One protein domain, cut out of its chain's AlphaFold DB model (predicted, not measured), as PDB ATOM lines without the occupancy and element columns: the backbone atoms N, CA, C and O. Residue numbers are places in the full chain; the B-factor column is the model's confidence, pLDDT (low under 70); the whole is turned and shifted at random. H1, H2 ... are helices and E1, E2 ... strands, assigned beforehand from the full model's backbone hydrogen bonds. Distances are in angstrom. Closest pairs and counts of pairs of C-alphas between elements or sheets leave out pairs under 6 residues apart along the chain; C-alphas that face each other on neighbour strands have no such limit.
ATOM      1  N   LEU A 813      25.127  29.594  16.276       89.28
ATOM      2  CA  LEU A 813      24.086  28.878  15.533       89.28
ATOM      3  C   LEU A 813      23.074  29.813  14.865       89.28
ATOM      4  O   LEU A 813      22.710  29.585  13.716       89.28
ATOM      5  N   LEU A 814      22.608  30.858  15.551       88.01
ATOM      6  CA  LEU A 814      21.672  31.818  14.963       88.01
ATOM      7  C   LEU A 814      22.327  32.612  13.835       88.01
ATOM      8  O   LEU A 814      21.716  32.760  12.778       88.01
ATOM      9  N   ASN A 815      23.574  33.055  14.016       85.97
ATOM     10  CA  ASN A 815      24.322  33.729  12.959       85.97
ATOM     11  C   ASN A 815      24.534  32.789  11.763       85.97
ATOM     12  O   ASN A 815      24.280  33.185  10.626       85.97
ATOM     13  N   PHE A 816      24.895  31.525  12.009       85.10
ATOM     14  CA  PHE A 816      25.010  30.496  10.975       85.10
ATOM     15  C   PHE A 816      23.703  30.318  10.204       85.10
ATOM     16  O   PHE A 816      23.691  30.473   8.987       85.10
ATOM     17  N   LEU A 817      22.592  30.058  10.899       82.92
ATOM     18  CA  LEU A 817      21.286  29.832  10.278       82.92
ATOM     19  C   LEU A 817      20.778  31.067   9.532       82.92
ATOM     20  O   LEU A 817      20.141  30.926   8.491       82.92
ATOM     21  N   SER A 818      21.065  32.268  10.043       78.94
ATOM     22  CA  SER A 818      20.689  33.520   9.384       78.94
ATOM     23  C   SER A 818      21.387  33.696   8.038       78.94
ATOM     24  O   SER A 818      20.772  34.185   7.099       78.94
ATOM     25  N   ILE A 819      22.642  33.257   7.918       76.75
ATOM     26  CA  ILE A 819      23.384  33.292   6.657       76.75
ATOM     27  C   ILE A 819      22.924  32.146   5.758       76.75
ATOM     28  O   ILE A 819      22.601  32.370   4.597       76.75
ATOM     29  N   TYR A 820      22.836  30.939   6.317       76.39
ATOM     30  CA  TYR A 820      22.506  29.709   5.604       76.39
ATOM     31  C   TYR A 820      21.116  29.730   4.948       76.39
ATOM     32  O   TYR A 820      20.962  29.311   3.806       76.39
ATOM     33  N   ASN A 821      20.093  30.228   5.653       73.82
ATOM     34  CA  ASN A 821      18.715  30.247   5.150       73.82
ATOM     35  C   ASN A 821      18.418  31.431   4.219       73.82
ATOM     36  O   ASN A 821      17.367  31.450   3.573       73.82
ATOM     37  N   ASN A 822      19.287  32.444   4.175       66.34
ATOM     38  CA  ASN A 822      19.000  33.662   3.436       66.34
ATOM     39  C   ASN A 822      19.267  33.469   1.937       66.34
ATOM     40  O   ASN A 822      20.386  33.642   1.459       66.34
ATOM     41  N   LYS A 823      18.208  33.137   1.189       55.28
ATOM     42  CA  LYS A 823      18.247  32.983  -0.276       55.28
ATOM     43  C   LYS A 823      18.635  34.275  -1.010       55.28
ATOM     44  O   LYS A 823      19.096  34.194  -2.140       55.28
ATOM     45  N   GLU A 824      18.488  35.442  -0.376       50.89
ATOM     46  CA  GLU A 824      18.827  36.751  -0.958       50.89
ATOM     47  C   GLU A 824      20.304  37.141  -0.760       50.89
ATOM     48  O   GLU A 824      20.791  38.089  -1.376       50.89
ATOM     49  N   ASN A 825      21.072  36.376   0.028       50.89
ATOM     50  CA  ASN A 825      22.510  36.600   0.221       50.89
ATOM     51  C   ASN A 825      23.382  36.048  -0.919       50.89
ATOM     52  O   ASN A 825      24.590  35.884  -0.737       50.89
ATOM     53  N   THR A 826      22.836  35.828  -2.120       45.35
ATOM     54  CA  THR A 826      23.634  35.513  -3.321       45.35
ATOM     55  C   THR A 826      24.748  36.538  -3.581       45.35
ATOM     56  O   THR A 826      25.737  36.211  -4.228       45.35
ATOM     57  N   TYR A 827      24.638  37.748  -3.020       45.18
ATOM     58  CA  TYR A 827      25.623  38.826  -3.149       45.18
ATOM     59  C   TYR A 827      26.608  38.971  -1.978       45.18
ATOM     60  O   TYR A 827      27.551  39.753  -2.087       45.18
ATOM     61  N   ASN A 828      26.457  38.225  -0.876       53.64
ATOM     62  CA  ASN A 828      27.395  38.278   0.253       53.64
ATOM     63  C   ASN A 828      28.305  37.038   0.252       53.64
ATOM     64  O   ASN A 828      28.224  36.156   1.112       53.64
ATOM     65  N   THR A 829      29.157  36.964  -0.777       60.15
ATOM     66  CA  THR A 829      30.038  35.821  -1.085       60.15
ATOM     67  C   THR A 829      30.878  35.384   0.109       60.15
ATOM     68  O   THR A 829      31.111  34.193   0.308       60.15
ATOM     69  N   TYR A 830      31.291  36.334   0.942       63.22
ATOM     70  CA  TYR A 830      32.178  36.096   2.064       63.22
ATOM     71  C   TYR A 830      31.548  35.223   3.166       63.22
ATOM     72  O   TYR A 830      32.084  34.166   3.503       63.22
ATOM     73  N   HIS A 831      30.376  35.605   3.680       65.00
ATOM     74  CA  HIS A 831      29.702  34.855   4.744       65.00
ATOM     75  C   HIS A 831      29.219  33.480   4.270       65.00
ATOM     76  O   HIS A 831      29.336  32.504   5.015       65.00
ATOM     77  N   ASN A 832      28.765  33.380   3.015       64.31
ATOM     78  CA  ASN A 832      28.437  32.091   2.403       64.31
ATOM     79  C   ASN A 832      29.678  31.191   2.335       64.31
ATOM     80  O   ASN A 832      29.611  30.018   2.689       64.31
ATOM     81  N   THR A 833      30.839  31.749   1.973       70.05
ATOM     82  CA  THR A 833      32.112  31.011   1.958       70.05
ATOM     83  C   THR A 833      32.494  30.523   3.357       70.05
ATOM     84  O   THR A 833      32.918  29.379   3.502       70.05
ATOM     85  N   THR A 834      32.323  31.339   4.405       72.16
ATOM     86  CA  THR A 834      32.567  30.918   5.797       72.16
ATOM     87  C   THR A 834      31.651  29.762   6.206       72.16
ATOM     88  O   THR A 834      32.131  28.773   6.754       72.16
ATOM     89  N   VAL A 835      30.354  29.848   5.896       73.07
ATOM     90  CA  VAL A 835      29.366  28.794   6.173       73.07
ATOM     91  C   VAL A 835      29.709  27.496   5.438       73.07
ATOM     92  O   VAL A 835      29.757  26.442   6.069       73.07
ATOM     93  N   HIS A 836      30.027  27.566   4.142       73.90
ATOM     94  CA  HIS A 836      30.449  26.399   3.362       73.90
ATOM     95  C   HIS A 836      31.749  25.790   3.883       73.90
ATOM     96  O   HIS A 836      31.859  24.574   3.972       73.90
ATOM     97  N   LYS A 837      32.724  26.611   4.285       75.76
ATOM     98  CA  LYS A 837      33.966  26.126   4.898       75.76
ATOM     99  C   LYS A 837      33.700  25.414   6.223       75.76
ATOM    100  O   LYS A 837      34.250  24.340   6.430       75.76
ATOM    101  N   ILE A 838      32.836  25.960   7.084       76.74
ATOM    102  CA  ILE A 838      32.419  25.301   8.333       76.74
ATOM    103  C   ILE A 838      31.758  23.950   8.029       76.74
ATOM    104  O   ILE A 838      32.149  22.949   8.623       76.74
ATOM    105  N   LEU A 839      30.810  23.905   7.087       76.16
ATOM    106  CA  LEU A 839      30.134  22.666   6.684       76.16
ATOM    107  C   LEU A 839      31.120  21.633   6.122       76.16
ATOM    108  O   LEU A 839      31.111  20.493   6.573       76.16
ATOM    109  N   ASN A 840      32.017  22.044   5.221       73.85
ATOM    110  CA  ASN A 840      33.033  21.169   4.638       73.85
ATOM    111  C   ASN A 840      33.954  20.582   5.713       73.85
ATOM    112  O   ASN A 840      34.217  19.382   5.712       73.85
ATOM    113  N   ILE A 841      34.423  21.401   6.659       72.09
ATOM    114  CA  ILE A 841      35.293  20.920   7.739       72.09
ATOM    115  C   ILE A 841      34.551  19.916   8.630       72.09
ATOM    116  O   ILE A 841      35.109  18.876   8.960       72.09
ATOM    117  N   ILE A 842      33.280  20.180   8.948       70.55
ATOM    118  CA  ILE A 842      32.436  19.263   9.728       70.55
ATOM    119  C   ILE A 842      32.218  17.928   8.993       70.55
ATOM    120  O   ILE A 842      32.182  16.887   9.641       70.55
ATOM    121  N   THR A 843      32.107  17.926   7.658       64.92
ATOM    122  CA  THR A 843      31.963  16.684   6.867       64.92
ATOM    123  C   THR A 843      33.262  15.897   6.692       64.92
ATOM    124  O   THR A 843      33.221  14.680   6.537       64.92
ATOM    125  N   ILE A 844      34.417  16.571   6.699       64.81
ATOM    126  CA  ILE A 844      35.731  15.955   6.443       64.81
ATOM    127  C   ILE A 844      36.323  15.321   7.719       64.81
ATOM    128  O   ILE A 844      37.233  14.497   7.626       64.81
ATOM    129  N   ASP A 845      35.776  15.633   8.899       55.25
ATOM    130  CA  ASP A 845      36.312  15.319  10.237       55.25
ATOM    131  C   ASP A 845      36.286  13.829  10.652       55.25
ATOM    132  O   ASP A 845      36.299  13.497  11.834       55.25
ATOM    133  N   ASN A 846      36.315  12.901   9.693       48.85
ATOM    134  CA  ASN A 846      36.236  11.475   9.975       48.85
ATOM    135  C   ASN A 846      37.565  10.753  10.223       48.85
ATOM    136  O   ASN A 846      37.455   9.600  10.607       48.85
ATOM    137  N   ASN A 847      38.784  11.304  10.037       47.38
ATOM    138  CA  ASN A 847      39.979  10.428  10.150       47.38
ATOM    139  C   ASN A 847      41.393  10.998  10.436       47.38
ATOM    140  O   ASN A 847      42.316  10.196  10.394       47.38
ATOM    141  N   ASN A 848      41.660  12.280  10.751       47.55
ATOM    142  CA  ASN A 848      43.055  12.705  11.047       47.55
ATOM    143  C   ASN A 848      43.191  13.864  12.061       47.55
ATOM    144  O   ASN A 848      42.713  14.970  11.818       47.55
ATOM    145  N   ASN A 849      43.934  13.616  13.152       49.01
ATOM    146  CA  ASN A 849      44.313  14.544  14.237       49.01
ATOM    147  C   ASN A 849      45.261  15.677  13.777       49.01
ATOM    148  O   ASN A 849      46.396  15.783  14.244       49.01
ATOM    149  N   ASN A 850      44.827  16.542  12.860       55.76
ATOM    150  CA  ASN A 850      45.621  17.702  12.453       55.76
ATOM    151  C   ASN A 850      45.319  18.914  13.345       55.76
ATOM    152  O   ASN A 850      44.287  19.560  13.190       55.76
ATOM    153  N   ILE A 851      46.275  19.280  14.209       54.67
ATOM    154  CA  ILE A 851      46.274  20.496  15.058       54.67
ATOM    155  C   ILE A 851      45.911  21.766  14.254       54.67
ATOM    156  O   ILE A 851      45.278  22.684  14.776       54.67
ATOM    157  N   ASN A 852      46.259  21.810  12.963       60.86
ATOM    158  CA  ASN A 852      45.938  22.926  12.068       60.86
ATOM    159  C   ASN A 852      44.430  23.092  11.805       60.86
ATOM    160  O   ASN A 852      43.978  24.218  11.598       60.86
ATOM    161  N   ASN A 853      43.645  22.011  11.847       68.64
ATOM    162  CA  ASN A 853      42.197  22.085  11.649       68.64
ATOM    163  C   ASN A 853      41.507  22.741  12.851       68.64
ATOM    164  O   ASN A 853      40.616  23.563  12.655       68.64
ATOM    165  N   ASP A 854      41.954  22.464  14.078       71.12
ATOM    166  CA  ASP A 854      41.368  23.044  15.295       71.12
ATOM    167  C   ASP A 854      41.488  24.572  15.327       71.12
ATOM    168  O   ASP A 854      40.520  25.266  15.642       71.12
ATOM    169  N   ILE A 855      42.655  25.111  14.954       76.31
ATOM    170  CA  ILE A 855      42.891  26.564  14.881       76.31
ATOM    171  C   ILE A 855      42.011  27.197  13.797       76.31
ATOM    172  O   ILE A 855      41.422  28.259  14.003       76.31
ATOM    173  N   LEU A 856      41.894  26.539  12.643       77.59
ATOM    174  CA  LEU A 856      41.094  27.019  11.519       77.59
ATOM    175  C   LEU A 856      39.595  27.056  11.875       77.59
ATOM    176  O   LEU A 856      38.916  28.054  11.623       77.59
ATOM    177  N   ILE A 857      39.091  25.996  12.515       79.22
ATOM    178  CA  ILE A 857      37.714  25.902  13.024       79.22
ATOM    179  C   ILE A 857      37.472  26.974  14.074       79.22
ATOM    180  O   ILE A 857      36.472  27.687  13.990       79.22
ATOM    181  N   PHE A 858      38.393  27.121  15.029       85.56
ATOM    182  CA  PHE A 858      38.331  28.175  16.030       85.56
ATOM    183  C   PHE A 858      38.196  29.549  15.363       85.56
ATOM    184  O   PHE A 858      37.255  30.282  15.666       85.56
ATOM    185  N   ASN A 859      39.049  29.868  14.385       82.99
ATOM    186  CA  ASN A 859      38.985  31.141  13.673       82.99
ATOM    187  C   ASN A 859      37.640  31.344  12.963       82.99
ATOM    188  O   ASN A 859      37.064  32.429  13.066       82.99
ATOM    189  N   TYR A 860      37.097  30.335  12.275       82.69
ATOM    190  CA  TYR A 860      35.780  30.459  11.636       82.69
ATOM    191  C   TYR A 860      34.647  30.643  12.648       82.69
ATOM    192  O   TYR A 860      33.828  31.543  12.477       82.69
ATOM    193  N   MET A 861      34.619  29.852  13.721       86.62
ATOM    194  CA  MET A 861      33.595  29.946  14.765       86.62
ATOM    195  C   MET A 861      33.636  31.298  15.485       86.62
ATOM    196  O   MET A 861      32.595  31.897  15.745       86.62
ATOM    197  N   MET A 862      34.832  31.822  15.757       86.77
ATOM    198  CA  MET A 862      35.006  33.133  16.382       86.77
ATOM    199  C   MET A 862      34.598  34.277  15.454       86.77
ATOM    200  O   MET A 862      33.934  35.215  15.895       86.77
ATOM    201  N   ASN A 863      34.926  34.181  14.163       82.84
ATOM    202  CA  ASN A 863      34.426  35.126  13.169       82.84
ATOM    203  C   ASN A 863      32.893  35.092  13.113       82.84
ATOM    204  O   ASN A 863      32.280  36.154  13.137       82.84
ATOM    205  N   MET A 864      32.275  33.901  13.130       85.08
ATOM    206  CA  MET A 864      30.814  33.735  13.184       85.08
ATOM    207  C   MET A 864      30.187  34.347  14.441       85.08
ATOM    208  O   MET A 864      29.125  34.966  14.364       85.08
ATOM    209  N   TYR A 865      30.831  34.199  15.600       88.29
ATOM    210  CA  TYR A 865      30.366  34.774  16.860       88.29
ATOM    211  C   TYR A 865      30.350  36.311  16.818       88.29
ATOM    212  O   TYR A 865      29.385  36.927  17.261       88.29
ATOM    213  N   PHE A 866      31.370  36.939  16.226       83.01
ATOM    214  CA  PHE A 866      31.514  38.398  16.190       83.01
ATOM    215  C   PHE A 866      30.895  39.102  14.969       83.01
ATOM    216  O   PHE A 866      31.029  40.319  14.871       83.01
ATOM    217  N   ILE A 867      30.171  38.402  14.082       75.12
ATOM    218  CA  ILE A 867      29.616  38.971  12.830       75.12
ATOM    219  C   ILE A 867      28.917  40.319  13.042       75.12
ATOM    220  O   ILE A 867      29.254  41.295  12.377       75.12
ATOM    221  N   LYS A 868      27.976  40.391  13.991       63.24
ATOM    222  CA  LYS A 868      27.192  41.607  14.268       63.24
ATOM    223  C   LYS A 868      27.970  42.715  14.977       63.24
ATOM    224  O   LYS A 868      27.644  43.880  14.815       63.24
ATOM    225  N   ASN A 869      28.982  42.347  15.760       50.83
ATOM    226  CA  ASN A 869      29.781  43.270  16.571       50.83
ATOM    227  C   ASN A 869      31.052  43.745  15.867       50.83
ATOM    228  O   ASN A 869      31.815  44.538  16.421       50.83
ATOM    229  N   SER A 870      31.285  43.277  14.644       43.63
ATOM    230  CA  SER A 870      32.324  43.841  13.816       43.63
ATOM    231  C   SER A 870      31.860  45.214  13.330       43.63
ATOM    232  O   SER A 870      31.059  45.352  12.410       43.63
ATOM    233  N   PHE A 871      32.499  46.250  13.869       39.30
ATOM    234  CA  PHE A 871      32.701  47.548  13.209       39.30
ATOM    235  C   PHE A 871      33.471  47.420  11.861       39.30
ATOM    236  O   PHE A 871      34.057  48.378  11.373       39.30
ATOM    237  N   CYS A 872      33.432  46.230  11.244       36.41
ATOM    238  CA  CYS A 872      33.902  45.840   9.926       36.41
ATOM    239  C   CYS A 872      32.858  44.898   9.300       36.41
ATOM    240  O   CYS A 872      33.116  43.723   9.037       36.41
ATOM    241  N   SER A 873      31.673  45.427   9.007       42.50
ATOM    242  CA  SER A 873      30.812  44.851   7.981       42.50
ATOM    243  C   SER A 873      31.580  44.876   6.651       42.50
ATOM    244  O   SER A 873      31.539  45.911   5.984       42.50
ATOM    245  N   LYS A 874      32.348  43.811   6.330       52.13
ATOM    246  CA  LYS A 874      32.739  43.356   4.968       52.13
ATOM    247  C   LYS A 874      33.827  42.253   4.872       52.13
ATOM    248  O   LYS A 874      34.003  41.764   3.760       52.13
ATOM    249  N   SER A 875      34.549  41.821   5.921       58.01
ATOM    250  CA  SER A 875      35.699  40.890   5.730       58.01
ATOM    251  C   SER A 875      35.992  39.895   6.870       58.01
ATOM    252  O   SER A 875      35.728  40.183   8.035       58.01
ATOM    253  N   TYR A 876      36.598  38.742   6.531       65.96
ATOM    254  CA  TYR A 876      37.208  37.793   7.486       65.96
ATOM    255  C   TYR A 876      38.280  38.484   8.304       65.96
ATOM    256  O   TYR A 876      39.111  39.194   7.739       65.96
ATOM    257  N   ASN A 877      38.329  38.199   9.598       71.44
ATOM    258  CA  ASN A 877      39.516  38.472  10.379       71.44
ATOM    259  C   ASN A 877      40.345  37.189  10.508       71.44
ATOM    260  O   ASN A 877      39.999  36.293  11.284       71.44
ATOM    261  N   GLU A 878      41.434  37.111   9.738       70.92
ATOM    262  CA  GLU A 878      42.390  35.999   9.784       70.92
ATOM    263  C   GLU A 878      43.086  35.888  11.147       70.92
ATOM    264  O   GLU A 878      43.417  34.782  11.575       70.92
ATOM    265  N   ASN A 879      43.243  37.008  11.865       77.61
ATOM    266  CA  ASN A 879      43.873  37.059  13.182       77.61
ATOM    267  C   ASN A 879      42.907  37.556  14.268       77.61
ATOM    268  O   ASN A 879      43.114  38.573  14.937       77.61
ATOM    269  N   ILE A 880      41.817  36.808  14.463       82.12
ATOM    270  CA  ILE A 880      40.771  37.156  15.434       82.12
ATOM    271  C   ILE A 880      41.304  37.297  16.872       82.12
ATOM    272  O   ILE A 880      40.783  38.100  17.642       82.12
ATOM    273  N   LEU A 881      42.363  36.565  17.244       84.45
ATOM    274  CA  LEU A 881      42.980  36.652  18.574       84.45
ATOM    275  C   LEU A 881      43.740  37.958  18.793       84.45
ATOM    276  O   LEU A 881      43.658  38.519  19.884       84.45
ATOM    277  N   GLU A 882      44.452  38.460  17.782       83.08
ATOM    278  CA  GLU A 882      45.104  39.772  17.842       83.08
ATOM    279  C   GLU A 882      44.061  40.880  17.990       83.08
ATOM    280  O   GLU A 882      44.197  41.765  18.832       83.08
ATOM    281  N   TYR A 883      42.953  40.771  17.260       80.77
ATOM    282  CA  TYR A 883      41.833  41.697  17.387       80.77
ATOM    283  C   TYR A 883      41.230  41.712  18.798       80.77
ATOM    284  O   TYR A 883      41.061  42.777  19.391       80.77
ATOM    285  N   ILE A 884      40.965  40.534  19.371       82.70
ATOM    286  CA  ILE A 884      40.472  40.404  20.750       82.70
ATOM    287  C   ILE A 884      41.507  40.943  21.751       82.70
ATOM    288  O   ILE A 884      41.143  41.641  22.696       82.70
ATOM    289  N   THR A 885      42.796  40.672  21.529       83.58
ATOM    290  CA  THR A 885      43.898  41.191  22.353       83.58
ATOM    291  C   THR A 885      43.877  42.719  22.368       83.58
ATOM    292  O   THR A 885      43.829  43.314  23.442       83.58
ATOM    293  N   ASN A 886      43.800  43.353  21.197       82.54
ATOM    294  CA  ASN A 886      43.757  44.809  21.055       82.54
ATOM    295  C   ASN A 886      42.539  45.430  21.758       82.54
ATOM    296  O   ASN A 886      42.645  46.513  22.329       82.54
ATOM    297  N   MET A 887      41.398  44.733  21.775       79.64
ATOM    298  CA  MET A 887      40.201  45.182  22.495       79.64
ATOM    299  C   MET A 887      40.354  45.153  24.018       79.64
ATOM    300  O   MET A 887      39.793  46.002  24.707       79.64
ATOM    301  N   ILE A 888      41.064  44.159  24.553       78.23
ATOM    302  CA  ILE A 888      41.172  43.937  26.000       78.23
ATOM    303  C   ILE A 888      42.389  44.666  26.586       78.23
ATOM    304  O   ILE A 888      42.354  45.065  27.749       78.23
ATOM    305  N   GLN A 889      43.439  44.886  25.790       81.32
ATOM    306  CA  GLN A 889      44.708  45.487  26.211       81.32
ATOM    307  C   GLN A 889      44.570  46.792  27.025       81.32
ATOM    308  O   GLN A 889      45.324  46.934  27.986       81.32
ATOM    309  N   PRO A 890      43.623  47.715  26.738       80.40
ATOM    310  CA  PRO A 890      43.436  48.926  27.546       80.40
ATOM    311  C   PRO A 890      43.001  48.674  28.999       80.40
ATOM    312  O   PRO A 890      43.165  49.547  29.846       80.40
ATOM    313  N   TYR A 891      42.434  47.501  29.296       74.41
ATOM    314  CA  TYR A 891      41.888  47.151  30.612       74.41
ATOM    315  C   TYR A 891      42.828  46.276  31.446       74.41
ATOM    316  O   TYR A 891      42.576  46.054  32.631       74.41
ATOM    317  N   VAL A 892      43.917  45.789  30.851       70.12
ATOM    318  CA  VAL A 892      44.901  44.938  31.522       70.12
ATOM    319  C   VAL A 892      46.172  45.750  31.741       70.12
ATOM    320  O   VAL A 892      46.720  46.323  30.804       70.12
ATOM    321  N   LYS A 893      46.663  45.778  32.987       67.75
ATOM    322  CA  LYS A 893      47.925  46.451  33.340       67.75
ATOM    323  C   LYS A 893      49.132  45.868  32.593       67.75
ATOM    324  O   LYS A 893      50.021  46.613  32.194       67.75
ATOM    325  N   ASP A 894      49.143  44.552  32.402       69.28
ATOM    326  CA  ASP A 894      50.210  43.837  31.710       69.28
ATOM    327  C   ASP A 894      49.923  43.743  30.205       69.28
ATOM    328  O   ASP A 894      48.770  43.644  29.771       69.28
ATOM    329  N   LYS A 895      50.980  43.744  29.385       73.90
ATOM    330  CA  LYS A 895      50.843  43.360  27.973       73.90
ATOM    331  C   LYS A 895      50.348  41.916  27.924       73.90
ATOM    332  O   LYS A 895      50.968  41.054  28.543       73.90
ATOM    333  N   ILE A 896      49.280  41.655  27.180       74.90
ATOM    334  CA  ILE A 896      48.773  40.303  26.923       74.90
ATOM    335  C   ILE A 896      48.967  40.013  25.442       74.90
ATOM    336  O   ILE A 896      48.739  40.882  24.609       74.90
ATOM    337  N   TYR A 897      49.331  38.780  25.104       78.68
ATOM    338  CA  TYR A 897      49.250  38.298  23.726       78.68
ATOM    339  C   TYR A 897      48.559  36.940  23.704       78.68
ATOM    340  O   TYR A 897      49.164  35.926  24.069       78.68
ATOM    341  N   LEU A 898      47.293  36.931  23.280       82.68
ATOM    342  CA  LEU A 898      46.462  35.732  23.282       82.68
ATOM    343  C   LEU A 898      46.910  34.737  22.200       82.68
ATOM    344  O   LEU A 898      47.060  35.100  21.034       82.68
ATOM    345  N   LYS A 899      47.072  33.464  22.571       82.51
ATOM    346  CA  LYS A 899      47.326  32.343  21.650       82.51
ATOM    347  C   LYS A 899      46.339  31.208  21.887       82.51
ATOM    348  O   LYS A 899      45.939  30.974  23.021       82.51
ATOM    349  N   TYR A 900      45.982  30.486  20.826       81.58
ATOM    350  CA  TYR A 900      45.180  29.266  20.917       81.58
ATOM    351  C   TYR A 900      46.080  28.032  20.981       81.58
ATOM    352  O   TYR A 900      46.958  27.865  20.136       81.58
ATOM    353  N   TYR A 901      45.867  27.167  21.970       78.83
ATOM    354  CA  TYR A 901      46.638  25.943  22.161       78.83
ATOM    355  C   TYR A 901      45.783  24.845  22.808       78.83
ATOM    356  O   TYR A 901      45.262  25.032  23.908       78.83
ATOM    357  N   ASN A 902      45.645  23.690  22.144       76.94
ATOM    358  CA  ASN A 902      44.902  22.519  22.643       76.94
ATOM    359  C   ASN A 902      43.466  22.821  23.127       76.94
ATOM    360  O   ASN A 902      42.988  22.279  24.128       76.94
ATOM    361  N   GLY A 903      42.765  23.719  22.433       81.08
ATOM    362  CA  GLY A 903      41.417  24.136  22.819       81.08
ATOM    363  C   GLY A 903      41.366  25.268  23.846       81.08
ATOM    364  O   GLY A 903      40.279  25.728  24.173       81.08
ATOM    365  N   TYR A 904      42.498  25.738  24.366       83.00
ATOM    366  CA  TYR A 904      42.561  26.822  25.348       83.00
ATOM    367  C   TYR A 904      43.120  28.097  24.725       83.00
ATOM    368  O   TYR A 904      43.924  28.047  23.799       83.00
ATOM    369  N   ILE A 905      42.727  29.248  25.269       82.97
ATOM    370  CA  ILE A 905      43.341  30.537  24.946       82.97
ATOM    371  C   ILE A 905      44.256  30.924  26.111       82.97
ATOM    372  O   ILE A 905      43.809  30.984  27.256       82.97
ATOM    373  N   THR A 906      45.531  31.174  25.825       76.81
ATOM    374  CA  THR A 906      46.586  31.447  26.813       76.81
ATOM    375  C   THR A 906      47.299  32.766  26.519       76.81
ATOM    376  O   THR A 906      47.203  33.295  25.414       76.81
ATOM    377  N   ASP A 907      48.008  33.313  27.510       73.67
ATOM    378  CA  ASP A 907      48.876  34.485  27.334       73.67
ATOM    379  C   ASP A 907      50.314  34.045  27.030       73.67
ATOM    380  O   ASP A 907      50.926  33.290  27.789       73.67
ATOM    381  N   SER A 908      50.864  34.520  25.916       65.67
ATOM    382  CA  SER A 908      52.197  34.137  25.447       65.67
ATOM    383  C   SER A 908      53.360  34.887  26.105       65.67
ATOM    384  O   SER A 908      54.507  34.491  25.902       65.67
ATOM    385  N   ASN A 909      53.100  35.893  26.950       59.30
ATOM    386  CA  ASN A 909      54.153  36.599  27.697       59.30
ATOM    387  C   ASN A 909      54.721  35.818  28.894       59.30
ATOM    388  O   ASN A 909      55.720  36.230  29.490       59.30
ATOM    389  N   ILE A 910      54.146  34.666  29.244       50.37
ATOM    390  CA  ILE A 910      54.634  33.847  30.353       50.37
ATOM    391  C   ILE A 910      55.642  32.822  29.821       50.37
ATOM    392  O   ILE A 910      55.257  31.804  29.251       50.37
ATOM    393  N   LYS A 911      56.944  33.074  30.033       41.27
ATOM    394  CA  LYS A 911      58.040  32.146  29.687       41.27
ATOM    395  C   LYS A 911      57.770  30.745  30.260       41.27
ATOM    396  O   LYS A 911      57.891  30.515  31.465       41.27
ATOM    397  N   SER A 912      57.402  29.808  29.392       36.43
ATOM    398  CA  SER A 912      57.184  28.396  29.696       36.43
ATOM    399  C   SER A 912      58.522  27.652  29.763       36.43
ATOM    400  O   SER A 912      58.907  26.972  28.820       36.43
ATOM    401  N   ASN A 913      59.227  27.773  30.885       32.50
ATOM    402  CA  ASN A 913      60.207  26.772  31.308       32.50
ATOM    403  C   ASN A 913      59.597  26.046  32.507       32.50
ATOM    404  O   ASN A 913      59.781  26.524  33.614       32.50
ATOM    405  N   ILE A 914      58.811  24.988  32.286       37.69
ATOM    406  CA  ILE A 914      58.532  23.877  33.223       37.69
ATOM    407  C   ILE A 914      57.707  22.833  32.442       37.69
ATOM    408  O   ILE A 914      56.597  23.108  31.993       37.69
ATOM    409  N   ASN A 915      58.278  21.637  32.287       35.20
ATOM    410  CA  ASN A 915      57.694  20.440  31.672       35.20
ATOM    411  C   ASN A 915      56.634  19.769  32.573       35.20
ATOM    412  O   ASN A 915      56.746  18.588  32.892       35.20
ATOM    413  N   THR A 916      55.608  20.496  33.008       38.05
ATOM    414  CA  THR A 916      54.425  19.903  33.653       38.05
ATOM    415  C   THR A 916      53.172  20.657  33.214       38.05
ATOM    416  O   THR A 916      53.209  21.876  33.071       38.05
ATOM    417  N   GLU A 917      52.081  19.921  32.980       38.36
ATOM    418  CA  GLU A 917      50.771  20.280  32.394       38.36
ATOM    419  C   GLU A 917      49.975  21.399  33.114       38.36
ATOM    420  O   GLU A 917      48.750  21.366  33.233       38.36
ATOM    421  N   THR A 918      50.644  22.431  33.610       41.10
ATOM    422  CA  THR A 918      50.035  23.558  34.308       41.10
ATOM    423  C   THR A 918      49.745  24.676  33.311       41.10
ATOM    424  O   THR A 918      50.516  25.617  33.137       41.10
ATOM    425  N   TYR A 919      48.603  24.564  32.625       49.89
ATOM    426  CA  TYR A 919      48.043  25.633  31.793       49.89
ATOM    427  C   TYR A 919      47.896  26.913  32.636       49.89
ATOM    428  O   TYR A 919      47.019  27.013  33.498       49.89
ATOM    429  N   LYS A 920      48.786  27.891  32.426       49.63
ATOM    430  CA  LYS A 920      48.728  29.181  33.123       49.63
ATOM    431  C   LYS A 920      47.624  30.041  32.503       49.63
ATOM    432  O   LYS A 920      47.626  30.300  31.302       49.63
ATOM    433  N   ARG A 921      46.661  30.439  33.341       56.45
ATOM    434  CA  ARG A 921      45.478  31.232  32.966       56.45
ATOM    435  C   ARG A 921      45.886  32.605  32.422       56.45
ATOM    436  O   ARG A 921      46.824  33.206  32.940       56.45
ATOM    437  N   VAL A 922      45.140  33.114  31.437       61.24
ATOM    438  CA  VAL A 922      45.220  34.523  31.011       61.24
ATOM    439  C   VAL A 922      45.011  35.410  32.251       61.24
ATOM    440  O   VAL A 922      44.090  35.118  33.021       61.24
ATOM    441  N   PRO A 923      45.814  36.472  32.478       61.06
ATOM    442  CA  PRO A 923      45.751  37.314  33.682       61.06
ATOM    443  C   PRO A 923      44.516  38.241  33.724       61.06
ATOM    444  O   PRO A 923      44.580  39.392  34.149       61.06
ATOM    445  N   ILE A 924      43.353  37.740  33.309       66.39
ATOM    446  CA  ILE A 924      42.064  38.409  33.444       66.39
ATOM    447  C   ILE A 924      41.587  38.203  34.880       66.39
ATOM    448  O   ILE A 924      41.233  37.098  35.287       66.39
ATOM    449  N   LYS A 925      41.563  39.274  35.673       71.21
ATOM    450  CA  LYS A 925      40.915  39.251  36.989       71.21
ATOM    451  C   LYS A 925      39.415  39.434  36.798       71.21
ATOM    452  O   LYS A 925      38.993  40.290  36.026       71.21
ATOM    453  N   ASN A 926      38.593  38.727  37.569       70.83
ATOM    454  CA  ASN A 926      37.143  38.921  37.482       70.83
ATOM    455  C   ASN A 926      36.721  40.369  37.810       70.83
ATOM    456  O   ASN A 926      35.765  40.885  37.245       70.83
ATOM    457  N   MET A 927      37.493  41.069  38.651       68.94
ATOM    458  CA  MET A 927      37.317  42.503  38.915       68.94
ATOM    459  C   MET A 927      37.418  43.365  37.642       68.94
ATOM    460  O   MET A 927      36.669  44.327  37.507       68.94
ATOM    461  N   MET A 928      38.269  42.988  36.682       75.54
ATOM    462  CA  MET A 928      38.371  43.648  35.374       75.54
ATOM    463  C   MET A 928      37.104  43.418  34.542       75.54
ATOM    464  O   MET A 928      36.540  44.362  34.000       75.54
ATOM    465  N   ILE A 929      36.595  42.181  34.507       78.70
ATOM    466  CA  ILE A 929      35.324  41.852  33.839       78.70
ATOM    467  C   ILE A 929      34.181  42.680  34.444       78.70
ATOM    468  O   ILE A 929      33.362  43.247  33.722       78.70
ATOM    469  N   CYS A 930      34.160  42.814  35.771       76.81
ATOM    470  CA  CYS A 930      33.175  43.618  36.490       76.81
ATOM    471  C   CYS A 930      33.228  45.103  36.099       76.81
ATOM    472  O   CYS A 930      32.176  45.709  35.887       76.81
ATOM    473  N   GLN A 931      34.432  45.670  35.964       75.70
ATOM    474  CA  GLN A 931      34.642  47.039  35.481       75.70
ATOM    475  C   GLN A 931      34.176  47.202  34.029       75.70
ATOM    476  O   GLN A 931      33.474  48.158  33.712       75.70
ATOM    477  N   MET A 932      34.482  46.243  33.151       81.99
ATOM    478  CA  MET A 932      34.046  46.278  31.748       81.99
ATOM    479  C   MET A 932      32.518  46.209  31.612       81.99
ATOM    480  O   MET A 932      31.942  46.920  30.790       81.99
ATOM    481  N   ILE A 933      31.842  45.415  32.451       81.57
ATOM    482  CA  ILE A 933      30.370  45.379  32.518       81.57
ATOM    483  C   ILE A 933      29.811  46.736  32.967       81.57
ATOM    484  O   ILE A 933      28.833  47.214  32.393       81.57
ATOM    485  N   GLN A 934      30.419  47.360  33.981       74.64
ATOM    486  CA  GLN A 934      29.997  48.673  34.492       74.64
ATOM    487  C   GLN A 934      30.190  49.792  33.466       74.64
ATOM    488  O   GLN A 934      29.355  50.688  33.392       74.64
ATOM    489  N   ASN A 935      31.231  49.694  32.640       75.50
ATOM    490  CA  ASN A 935      31.547  50.654  31.582       75.50
ATOM    491  C   ASN A 935      30.806  50.374  30.263       75.50
ATOM    492  O   ASN A 935      31.172  50.930  29.232       75.50
ATOM    493  N   HIS A 936      29.784  49.508  30.271       76.61
ATOM    494  CA  HIS A 936      28.988  49.162  29.087       76.61
ATOM    495  C   HIS A 936      29.826  48.685  27.888       76.61
ATOM    496  O   HIS A 936      29.491  48.952  26.735       76.61
ATOM    497  N   PHE A 937      30.914  47.955  28.155       82.29
ATOM    498  CA  PHE A 937      31.732  47.373  27.097       82.29
ATOM    499  C   PHE A 937      30.951  46.313  26.300       82.29
ATOM    500  O   PHE A 937      29.903  45.821  26.729       82.29
ATOM    501  N   ASN A 938      31.476  45.935  25.131       84.83
ATOM    502  CA  ASN A 938      30.839  44.980  24.232       84.83
ATOM    503  C   ASN A 938      30.474  43.658  24.941       84.83
ATOM    504  O   ASN A 938      31.343  42.943  25.451       84.83
ATOM    505  N   THR A 939      29.186  43.307  24.935       87.74
ATOM    506  CA  THR A 939      28.644  42.145  25.659       87.74
ATOM    507  C   THR A 939      29.219  40.818  25.175       87.74
ATOM    508  O   THR A 939      29.427  39.912  25.981       87.74
ATOM    509  N   TYR A 940      29.538  40.693  23.885       89.21
ATOM    510  CA  TYR A 940      30.084  39.458  23.326       89.21
ATOM    511  C   TYR A 940      31.523  39.247  23.787       89.21
ATOM    512  O   TYR A 940      31.893  38.117  24.113       89.21
ATOM    513  N   VAL A 941      32.306  40.331  23.866       87.27
ATOM    514  CA  VAL A 941      33.676  40.298  24.393       87.27
ATOM    515  C   VAL A 941      33.668  39.994  25.886       87.27
ATOM    516  O   VAL A 941      34.428  39.142  26.329       87.27
ATOM    517  N   ILE A 942      32.774  40.609  26.665       87.01
ATOM    518  CA  ILE A 942      32.627  40.291  28.094       87.01
ATOM    519  C   ILE A 942      32.259  38.811  28.282       87.01
ATOM    520  O   ILE A 942      32.859  38.127  29.110       87.01
ATOM    521  N   ASN A 943      31.302  38.287  27.509       90.51
ATOM    522  CA  ASN A 943      30.924  36.877  27.602       90.51
ATOM    523  C   ASN A 943      32.084  35.942  27.219       90.51
ATOM    524  O   ASN A 943      32.277  34.914  27.861       90.51
ATOM    525  N   LEU A 944      32.901  36.322  26.232       89.50
ATOM    526  CA  LEU A 944      34.129  35.604  25.895       89.50
ATOM    527  C   LEU A 944      35.145  35.645  27.048       89.50
ATOM    528  O   LEU A 944      35.696  34.610  27.415       89.50
ATOM    529  N   LEU A 945      35.361  36.813  27.659       86.31
ATOM    530  CA  LEU A 945      36.251  36.991  28.809       86.31
ATOM    531  C   LEU A 945      35.842  36.121  30.003       86.31
ATOM    532  O   LEU A 945      36.715  35.602  30.695       86.31
ATOM    533  N   LEU A 946      34.541  35.905  30.225       85.08
ATOM    534  CA  LEU A 946      34.053  34.967  31.241       85.08
ATOM    535  C   LEU A 946      34.492  33.523  30.954       85.08
ATOM    536  O   LEU A 946      34.910  32.820  31.873       85.08
ATOM    537  N   LEU A 947      34.436  33.086  29.692       87.62
ATOM    538  CA  LEU A 947      34.895  31.751  29.280       87.62
ATOM    539  C   LEU A 947      36.419  31.600  29.409       87.62
ATOM    540  O   LEU A 947      36.897  30.536  29.809       87.62
ATOM    541  N   LEU A 948      37.166  32.669  29.112       84.70
ATOM    542  CA  LEU A 948      38.619  32.742  29.293       84.70
ATOM    543  C   LEU A 948      39.016  32.664  30.768       84.70
ATOM    544  O   LEU A 948      39.902  31.894  31.136       84.70
ATOM    545  N   TYR A 949      38.334  33.433  31.617       78.33
ATOM    546  CA  TYR A 949      38.576  33.469  33.056       78.33
ATOM    547  C   TYR A 949      38.362  32.096  33.716       78.33
ATOM    548  O   TYR A 949      39.152  31.698  34.577       78.33
ATOM    549  N   ASP A 950      37.359  31.333  33.268       75.86
ATOM    550  CA  ASP A 950      37.105  29.969  33.758       75.86
ATOM    551  C   ASP A 950      37.894  28.870  33.040       75.86
ATOM    552  O   ASP A 950      37.654  27.682  33.269       75.86
ATOM    553  N   ASN A 951      38.828  29.251  32.164       78.62
ATOM    554  CA  ASN A 951      39.694  28.339  31.425       78.62
ATOM    555  C   ASN A 951      38.913  27.243  30.669       78.62
ATOM    556  O   ASN A 951      39.237  26.054  30.756       78.62
ATOM    557  N   LYS A 952      37.835  27.620  29.967       84.98
ATOM    558  CA  LYS A 952      37.036  26.664  29.186       84.98
ATOM    559  C   LYS A 952      37.782  26.188  27.943       84.98
ATOM    560  O   LYS A 952      38.443  26.965  27.261       84.98
ATOM    561  N   ASN A 953      37.617  24.904  27.634       86.22
ATOM    562  CA  ASN A 953      38.147  24.305  26.417       86.22
ATOM    563  C   ASN A 953      37.169  24.539  25.249       86.22
ATOM    564  O   ASN A 953      36.058  24.004  25.245       86.22
ATOM    565  N   PHE A 954      37.585  25.331  24.268       87.86
ATOM    566  CA  PHE A 954      36.814  25.686  23.081       87.86
ATOM    567  C   PHE A 954      36.586  24.506  22.137       87.86
ATOM    568  O   PHE A 954      35.504  24.442  21.562       87.86
ATOM    569  N   ASN A 955      37.499  23.528  22.045       84.32
ATOM    570  CA  ASN A 955      37.251  22.312  21.255       84.32
ATOM    571  C   ASN A 955      35.981  21.597  21.760       84.32
ATOM    572  O   ASN A 955      35.112  21.263  20.958       84.32
ATOM    573  N   LYS A 956      35.805  21.477  23.087       86.07
ATOM    574  CA  LYS A 956      34.581  20.910  23.697       86.07
ATOM    575  C   LYS A 956      33.337  21.775  23.477       86.07
ATOM    576  O   LYS A 956      32.239  21.259  23.307       86.07
ATOM    577  N   ILE A 957      33.483  23.102  23.509       88.71
ATOM    578  CA  ILE A 957      32.362  24.020  23.238       88.71
ATOM    579  C   ILE A 957      31.892  23.872  21.785       88.71
ATOM    580  O   ILE A 957      30.685  23.895  21.530       88.71
ATOM    581  N   PHE A 958      32.835  23.723  20.851       86.74
ATOM    582  CA  PHE A 958      32.561  23.587  19.426       86.74
ATOM    583  C   PHE A 958      32.033  22.213  19.034       86.74
ATOM    584  O   PHE A 958      31.254  22.154  18.095       86.74
ATOM    585  N   GLU A 959      32.391  21.138  19.739       83.52
ATOM    586  CA  GLU A 959      31.884  19.779  19.492       83.52
ATOM    587  C   GLU A 959      30.349  19.746  19.393       83.52
ATOM    588  O   GLU A 959      29.802  19.308  18.385       83.52
ATOM    589  N   PHE A 960      29.653  20.371  20.346       85.66
ATOM    590  CA  PHE A 960      28.194  20.516  20.302       85.66
ATOM    591  C   PHE A 960      27.695  21.262  19.048       85.66
ATOM    592  O   PHE A 960      26.680  20.904  18.451       85.66
ATOM    593  N   ILE A 961      28.391  22.330  18.641       85.44
ATOM    594  CA  ILE A 961      28.037  23.090  17.433       85.44
ATOM    595  C   ILE A 961      28.256  22.218  16.193       85.44
ATOM    596  O   ILE A 961      27.408  22.225  15.303       85.44
ATOM    597  N   LYS A 962      29.353  21.449  16.143       81.50
ATOM    598  CA  LYS A 962      29.645  20.512  15.052       81.50
ATOM    599  C   LYS A 962      28.535  19.471  14.924       81.50
ATOM    600  O   LYS A 962      27.982  19.336  13.838       81.50
ATOM    601  N   GLU A 963      28.151  18.813  16.019       80.75
ATOM    602  CA  GLU A 963      27.052  17.833  16.040       80.75
ATOM    603  C   GLU A 963      25.731  18.437  15.548       80.75
ATOM    604  O   GLU A 963      25.035  17.852  14.716       80.75
ATOM    605  N   TYR A 964      25.396  19.644  16.016       83.06
ATOM    606  CA  TYR A 964      24.176  20.334  15.603       83.06
ATOM    607  C   TYR A 964      24.180  20.642  14.097       83.06
ATOM    608  O   TYR A 964      23.197  20.384  13.396       83.06
ATOM    609  N   LEU A 965      25.290  21.176  13.585       83.03
ATOM    610  CA  LEU A 965      25.441  21.566  12.182       83.03
ATOM    611  C   LEU A 965      25.627  20.371  11.234       83.03
ATOM    612  O   LEU A 965      25.270  20.478  10.062       83.03
ATOM    613  N   TYR A 966      26.092  19.218  11.722       76.71
ATOM    614  CA  TYR A 966      26.213  17.986  10.934       76.71
ATOM    615  C   TYR A 966      24.868  17.564  10.311       76.71
ATOM    616  O   TYR A 966      24.809  17.111   9.166       76.71
ATOM    617  N   THR A 967      23.753  17.806  11.010       73.94
ATOM    618  CA  THR A 967      22.397  17.547  10.486       73.94
ATOM    619  C   THR A 967      22.007  18.437   9.297       73.94
ATOM    620  O   THR A 967      21.143  18.064   8.505       73.94
ATOM    621  N   TYR A 968      22.634  19.607   9.151       72.24
ATOM    622  CA  TYR A 968      22.456  20.493   7.997       72.24
ATOM    623  C   TYR A 968      23.377  20.094   6.846       72.24
ATOM    624  O   TYR A 968      22.950  20.122   5.696       72.24
ATOM    625  N   ALA A 969      24.601  19.660   7.157       65.71
ATOM    626  CA  ALA A 969      25.548  19.159   6.163       65.71
ATOM    627  C   ALA A 969      25.016  17.908   5.436       65.71
ATOM    628  O   ALA A 969      25.085  17.810   4.217       65.71
ATOM    629  N   THR A 970      24.405  16.985   6.183       63.74
ATOM    630  CA  THR A 970      23.850  15.720   5.664       63.74
ATOM    631  C   THR A 970      22.525  15.858   4.912       63.74
ATOM    632  O   THR A 970      22.142  14.934   4.209       63.74
ATOM    633  N   LYS A 971      21.823  16.998   5.013       57.69
ATOM    634  CA  LYS A 971      20.600  17.277   4.232       57.69
ATOM    635  C   LYS A 971      20.874  17.784   2.809       57.69
ATOM    636  O   LYS A 971      19.922  17.986   2.059       57.69
TER     637      LYS A 971
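This is residues 813 to 971 of the 973 residues of an uncharacterized protein of Plasmodium falciparum (isolate 3D7) (UniProt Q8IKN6). Two rough layers of helices make this domain: H2, H3, H4 and the small strand hairpin E1 E2 in one, H1, H7, H6 and H5 in the other, with H7 crossing H2 and H3. H3 is in the middle, and residues 913 to 918 stick out as a loop tip. The 159 printed residues hold seven named helices and two antiparallel strands, H1 H2 H3 H4 E1 E2 H5 H6 H7, mostly helix. The whole is compact, radius of gyration of the C-alphas 17.0 A, spanning 47 by 39 by 22 A.

H1, residues 813 to 820, begins at C-alpha 813 (24.086, 28.878, 15.533). H2 is 829 to 844, 22.0 A; H3 is 851 to 869, 28.2 A; H4 is 880 to 891, 18.2 A. E1 is 898 to 901, E2 904 to 907, H5 926 to 934 and H6 939 to 949. H7, 954 to 971, 26.2 A, has a kink of 39 degrees near residue 961 and ends at C-alpha 971 (20.600, 17.277, 4.232).

H3 is the hub, touching H1, H2, H4, H6 and H7. H1 touches H2 with C-alphas 816 and 835 closest, 6.7 A. Hairpin H2 and H3 comes closest at C-alphas 834 and 860, 6.7 A. H7 is about perpendicular to H2, 84 degrees, with closest C-alphas 839 and 969, 5.8 A. C-alphas 881 of H4 and 898 of E1 are 5.9 A apart. In hairpin E1 and E2, N 899 and O 906 are 2.9 A apart, within hydrogen-bond range. Hairpin H5 and H6 touches at a shallow tilt of 6 degrees, closest C-alphas 929 and 942, 6.5 A. Every O i to N i+4 pair is within range in H1, H2, H5 and H6; H3 has 12 of 15, H4 6 of 8, H7 9 of 14.

C-alphas 824 and 914, the farthest apart, are 53.9 A apart. The printed part has no cut; the link E2 to H5 is long. Mean pLDDT of the printed part is 71.3, with 54 residues under 70, among them 908 to 924.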